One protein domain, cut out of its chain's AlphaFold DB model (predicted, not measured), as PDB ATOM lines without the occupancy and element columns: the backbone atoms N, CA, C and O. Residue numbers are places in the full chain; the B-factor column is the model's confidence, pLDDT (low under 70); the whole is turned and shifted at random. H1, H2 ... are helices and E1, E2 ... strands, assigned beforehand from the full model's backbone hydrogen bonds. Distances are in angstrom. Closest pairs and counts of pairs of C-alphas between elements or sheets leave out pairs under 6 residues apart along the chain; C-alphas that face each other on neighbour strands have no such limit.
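Overview. This is residues 8 to 49 of the 51 residues of the protein "DUF3081 family protein" of Vibrio furnissii (UniProt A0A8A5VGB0). One small sheet of three strands, E1, E2 and E3, is covered on one face by a single helix, H1, which crosses the strands; the other face is bare. The strands form a meander, each the antiparallel neighbour of the one before, in the order E1, E2, E3, and with H1 they make two layers. The printed part has 42 residues, with H1, E1, E2 and E3 in that order along the chain; the class is mixed, helices and strands. It is compact, with a radius of gyration of the C-alphas of 9.3 A, and rounded, spanning 24 by 24 by 19 A.

Arrangement. Start at inner strand E2, residues 33 to 37. Edge strand E1, residues 28 to 30, forms a hairpin with it, antiparallel at 153 degrees; look for N 30 and O 33, 2.9 A apart. Edge strand E3, residues 44 to 48, forms another hairpin with E2, antiparallel at 160 degrees, with N 34 and O 47 at 2.8 A. Residues 22 to 23 also pair, antiparallel, with residues 28 to 29 of E1. H1, residues 8 to 20, is on the sheet at a height of 8.5 A, over E2 and E3 and only just over E1, on which 3 of its C-alphas fall. It runs across the strands, at 79 degrees to E2 on the local plane. The closest C-alphas of H1 and E1 are those of Val 17 and Tyr 30, 5.1 A apart; those of H1 and E2 are Tyr 14 and Ala 35, 6.0 A. Every O i to N i+4 pair in H1 is within hydrogen-bond range.

Along the chain. Find C-alpha 8 at (42.884, -43.169, 33.909); from there H1 runs 18.5 A to C-alpha 20 at (44.671, -44.411, 15.540). E1 measures 6.7 A from C-alpha 28 to C-alpha 30, and E2 13.6 A from C-alpha 33 to C-alpha 37. E3 runs 13.7 A from C-alpha 44 to C-alpha 48 at (31.085, -49.883, 21.125).

Size, cuts and confidence. The two C-alphas farthest apart are those of Asp 40 and Asn 49, 25.8 A. The printed part has no cut and no long link; the link from E1 to E2 is tight. Mean pLDDT of the printed part is 94.1, and no printed residue is under 70.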
ATOM      1  N   ALA A   8      41.616 -43.252  34.629       92.44
ATOM      2  CA  ALA A   8      42.884 -43.169  33.909       92.44
ATOM      3  C   ALA A   8      42.928 -44.155  32.731       92.44
ATOM      4  O   ALA A   8      43.420 -43.823  31.655       92.44
ATOM      5  N   LYS A   9      42.355 -45.354  32.900       92.06
ATOM      6  CA  LYS A   9      42.256 -46.347  31.818       92.06
ATOM      7  C   LYS A   9      41.244 -45.941  30.754       92.06
ATOM      8  O   LYS A   9      41.481 -46.193  29.577       92.06
ATOM      9  N   ILE A  10      40.141 -45.312  31.159       92.06
ATOM     10  CA  ILE A  10      39.157 -44.750  30.225       92.06
ATOM     11  C   ILE A  10      39.807 -43.668  29.367       92.06
ATOM     12  O   ILE A  10      39.671 -43.704  28.146       92.06
ATOM     13  N   LEU A  11      40.532 -42.737  29.989       94.06
ATOM     14  CA  LEU A  11      41.187 -41.657  29.260       94.06
ATOM     15  C   LEU A  11      42.241 -42.198  28.290       94.06
ATOM     16  O   LEU A  11      42.265 -41.799  27.132       94.06
ATOM     17  N   HIS A  12      43.034 -43.177  28.722       95.69
ATOM     18  CA  HIS A  12      44.009 -43.813  27.844       95.69
ATOM     19  C   HIS A  12      43.352 -44.513  26.640       95.69
ATOM     20  O   HIS A  12      43.818 -44.381  25.512       95.69
ATOM     21  N   ALA A  13      42.238 -45.223  26.847       94.75
ATOM     22  CA  ALA A  13      41.494 -45.838  25.746       94.75
ATOM     23  C   ALA A  13      40.939 -44.788  24.768       94.75
ATOM     24  O   ALA A  13      41.013 -44.982  23.555       94.75
ATOM     25  N   TYR A  14      40.438 -43.661  25.282       96.06
ATOM     26  CA  TYR A  14      40.013 -42.532  24.459       96.06
ATOM     27  C   TYR A  14      41.169 -42.001  23.598       96.06
ATOM     28  O   TYR A  14      41.011 -41.856  22.388       96.06
ATOM     29  N   GLU A  15      42.344 -41.773  24.190       96.56
ATOM     30  CA  GLU A  15      43.537 -41.291  23.478       96.56
ATOM     31  C   GLU A  15      43.953 -42.238  22.346       96.56
ATOM     32  O   GLU A  15      44.193 -41.779  21.231       96.56
ATOM     33  N   VAL A  16      43.942 -43.552  22.587       97.81
ATOM     34  CA  VAL A  16      44.244 -44.577  21.570       97.81
ATOM     35  C   VAL A  16      43.275 -44.494  20.386       97.81
ATOM     36  O   VAL A  16      43.703 -44.517  19.229       97.81
ATOM     37  N   VAL A  17      41.970 -44.351  20.647       97.81
ATOM     38  CA  VAL A  17      40.973 -44.175  19.577       97.81
ATOM     39  C   VAL A  17      41.211 -42.863  18.826       97.81
ATOM     40  O   VAL A  17      41.100 -42.820  17.599       97.81
ATOM     41  N   MET A  18      41.573 -41.790  19.533       96.94
ATOM     42  CA  MET A  18      41.834 -40.494  18.913       96.94
ATOM     43  C   MET A  18      43.124 -40.471  18.085       96.94
ATOM     44  O   MET A  18      43.179 -39.767  17.073       96.94
ATOM     45  N   GLU A  19      44.139 -41.242  18.464       98.31
ATOM     46  CA  GLU A  19      45.407 -41.350  17.743       98.31
ATOM     47  C   GLU A  19      45.275 -42.216  16.484       98.31
ATOM     48  O   GLU A  19      45.664 -41.787  15.394       98.31
ATOM     49  N   HIS A  20      44.663 -43.397  16.602       98.25
ATOM     50  CA  HIS A  20      44.671 -44.411  15.540       98.25
ATOM     51  C   HIS A  20      43.355 -44.532  14.760       98.25
ATOM     52  O   HIS A  20      43.314 -45.168  13.705       98.25
ATOM     53  N   GLY A  21      42.271 -43.939  15.259       97.25
ATOM     54  CA  GLY A  21      40.942 -44.066  14.674       97.25
ATOM     55  C   GLY A  21      40.708 -43.229  13.418       97.25
ATOM     56  O   GLY A  21      41.334 -42.189  13.179       97.25
ATOM     57  N   THR A  22      39.733 -43.667  12.625       98.00
ATOM     58  CA  THR A  22      39.245 -42.949  11.441       98.00
ATOM     59  C   THR A  22      38.123 -41.978  11.819       98.00
ATOM     60  O   THR A  22      37.317 -42.331  12.682       98.00
ATOM     61  N   PRO A  23      38.018 -40.791  11.189       98.00
ATOM     62  CA  PRO A  23      36.957 -39.829  11.497       98.00
ATOM     63  C   PRO A  23      35.543 -40.404  11.341       98.00
ATOM     64  O   PRO A  23      35.273 -41.152  10.400       98.00
ATOM     65  N   THR A  24      34.641 -40.005  12.233       96.25
ATOM     66  CA  THR A  24      33.190 -40.229  12.152       96.25
ATOM     67  C   THR A  24      32.450 -38.889  12.184       96.25
ATOM     68  O   THR A  24      33.072 -37.827  12.169       96.25
ATOM     69  N   GLU A  25      31.117 -38.916  12.230       94.94
ATOM     70  CA  GLU A  25      30.307 -37.704  12.413       94.94
ATOM     71  C   GLU A  25      30.589 -37.004  13.752       94.94
ATOM     72  O   GLU A  25      30.544 -35.778  13.826       94.94
ATOM     73  N   HIS A  26      30.892 -37.769  14.806       93.56
ATOM     74  CA  HIS A  26      31.018 -37.235  16.165       93.56
ATOM     75  C   HIS A  26      32.449 -37.246  16.708       93.56
ATOM     76  O   HIS A  26      32.751 -36.494  17.629       93.56
ATOM     77  N   GLY A  27      33.343 -38.069  16.159       95.69
ATOM     78  CA  GLY A  27      34.707 -38.186  16.658       95.69
ATOM     79  C   GLY A  27      35.548 -39.119  15.800       95.69
ATOM     80  O   GLY A  27      35.741 -38.870  14.608       95.69
ATOM     81  N   LYS A  28      36.082 -40.180  16.409       98.00
ATOM     82  CA  LYS A  28      36.867 -41.205  15.714       98.00
ATOM     83  C   LYS A  28      36.442 -42.604  16.129       98.00
ATOM     84  O   LYS A  28      36.034 -42.816  17.265       98.00
ATOM     85  N   ILE A  29      36.571 -43.561  15.213       97.25
ATOM     86  CA  ILE A  29      36.346 -44.985  15.474       97.25
ATOM     87  C   ILE A  29      37.636 -45.778  15.280       97.25
ATOM     88  O   ILE A  29      38.318 -45.631  14.264       97.25
ATOM     89  N   TYR A  30      37.961 -46.628  16.251       97.00
ATOM     90  CA  TYR A  30      39.096 -47.545  16.215       97.00
ATOM     91  C   TYR A  30      38.662 -48.901  16.772       97.00
ATOM     92  O   TYR A  30      38.032 -48.965  17.823       97.00
ATOM     93  N   GLU A  31      38.930 -49.981  16.033       93.88
ATOM     94  CA  GLU A  31      38.589 -51.363  16.426       93.88
ATOM     95  C   GLU A  31      37.133 -51.557  16.914       93.88
ATOM     96  O   GLU A  31      36.846 -52.355  17.802       93.88
ATOM     97  N   GLY A  32      36.180 -50.829  16.320       93.19
ATOM     98  CA  GLY A  32      34.754 -50.925  16.663       93.19
ATOM     99  C   GLY A  32      34.317 -50.104  17.884       93.19
ATOM    100  O   GLY A  32      33.140 -50.150  18.247       93.19
ATOM    101  N   ILE A  33      35.228 -49.330  18.481       94.50
ATOM    102  CA  ILE A  33      34.946 -48.361  19.543       94.50
ATOM    103  C   ILE A  33      34.992 -46.956  18.955       94.50
ATOM    104  O   ILE A  33      36.015 -46.527  18.421       94.50
ATOM    105  N   GLU A  34      33.879 -46.238  19.046       96.88
ATOM    106  CA  GLU A  34      33.799 -44.825  18.695       96.88
ATOM    107  C   GLU A  34      33.974 -43.968  19.946       96.88
ATOM    108  O   GLU A  34      33.275 -44.165  20.944       96.88
ATOM    109  N   ALA A  35      34.892 -43.009  19.872       97.00
ATOM    110  CA  ALA A  35      35.189 -42.053  20.924       97.00
ATOM    111  C   ALA A  35      34.937 -40.623  20.437       97.00
ATOM    112  O   ALA A  35      35.301 -40.262  19.315       97.00
ATOM    113  N   PHE A  36      34.322 -39.805  21.288       96.75
ATOM    114  CA  PHE A  36      34.055 -38.393  21.026       96.75
ATOM    115  C   PHE A  36      34.035 -37.590  22.328       96.75
ATOM    116  O   PHE A  36      33.912 -38.156  23.414       96.75
ATOM    117  N   ALA A  37      34.186 -36.274  22.216       95.00
ATOM    118  CA  ALA A  37      34.043 -35.350  23.334       95.00
ATOM    119  C   ALA A  37      32.820 -34.455  23.117       95.00
ATOM    120  O   ALA A  37      32.336 -34.308  21.990       95.00
ATOM    121  N   ASP A  38      32.302 -33.879  24.195       93.62
ATOM    122  CA  ASP A  38      31.339 -32.789  24.099       93.62
ATOM    123  C   ASP A  38      31.969 -31.509  23.526       93.62
ATOM    124  O   ASP A  38      33.157 -31.430  23.214       93.62
ATOM    125  N   TYR A  39      31.129 -30.492  23.337       89.38
ATOM    126  CA  TYR A  39      31.518 -29.239  22.696       89.38
ATOM    127  C   TYR A  39      32.618 -28.477  23.454       89.38
ATOM    128  O   TYR A  39      33.420 -27.789  22.826       89.38
ATOM    129  N   ASP A  40      32.643 -28.572  24.784       90.06
ATOM    130  CA  ASP A  40      33.620 -27.883  25.631       90.06
ATOM    131  C   ASP A  40      34.845 -28.749  25.984       90.06
ATOM    132  O   ASP A  40      35.837 -28.218  26.489       90.06
ATOM    133  N   GLY A  41      34.820 -30.041  25.646       83.44
ATOM    134  CA  GLY A  41      35.939 -30.964  25.797       83.44
ATOM    135  C   GLY A  41      36.141 -31.477  27.223       83.44
ATOM    136  O   GLY A  41      37.191 -32.060  27.499       83.44
ATOM    137  N   TYR A  42      35.181 -31.266  28.131       87.75
ATOM    138  CA  TYR A  42      35.287 -31.744  29.512       87.75
ATOM    139  C   TYR A  42      34.804 -33.179  29.689       87.75
ATOM    140  O   TYR A  42      35.283 -33.867  30.595       87.75
ATOM    141  N   ASN A  43      33.882 -33.648  28.846       92.88
ATOM    142  CA  ASN A  43      33.368 -35.009  28.928       92.88
ATOM    143  C   ASN A  43      33.766 -35.810  27.696       92.88
ATOM    144  O   ASN A  43      33.518 -35.416  26.558       92.88
ATOM    145  N   VAL A  44      34.334 -36.989  27.945       93.81
ATOM    146  CA  VAL A  44      34.617 -37.977  26.906       93.81
ATOM    147  C   VAL A  44      33.583 -39.091  26.951       93.81
ATOM    148  O   VAL A  44      33.206 -39.587  28.013       93.81
ATOM    149  N   TYR A  45      33.145 -39.502  25.771       94.75
ATOM    150  CA  TYR A  45      32.190 -40.573  25.564       94.75
ATOM    151  C   TYR A  45      32.838 -41.633  24.691       94.75
ATOM    152  O   TYR A  45      33.484 -41.326  23.689       94.75
ATOM    153  N   MET A  46      32.645 -42.892  25.063       93.69
ATOM    154  CA  MET A  46      33.045 -44.033  24.253       93.69
ATOM    155  C   MET A  46      31.870 -44.986  24.130       93.69
ATOM    156  O   MET A  46      31.214 -45.307  25.123       93.69
ATOM    157  N   ARG A  47      31.602 -45.438  22.908       93.44
ATOM    158  CA  ARG A  47      30.564 -46.424  22.613       93.44
ATOM    159  C   ARG A  47      31.116 -47.496  21.689       93.44
ATOM    160  O   ARG A  47      31.849 -47.202  20.752       93.44
ATOM    161  N   GLY A  48      30.745 -48.737  21.955       88.94
ATOM    162  CA  GLY A  48      31.085 -49.883  21.125       88.94
ATOM    163  C   GLY A  48      29.869 -50.763  20.935       88.94
ATOM    164  O   GLY A  48      29.030 -50.867  21.830       88.94
ATOM    165  N   ASN A  49      29.786 -51.417  19.783       75.69
ATOM    166  CA  ASN A  49      28.811 -52.480  19.577       75.69
ATOM    167  C   ASN A  49      29.399 -53.786  20.124       75.69
ATOM    168  O   ASN A  49      29.973 -54.578  19.381       75.69
TER     169      ASN A  49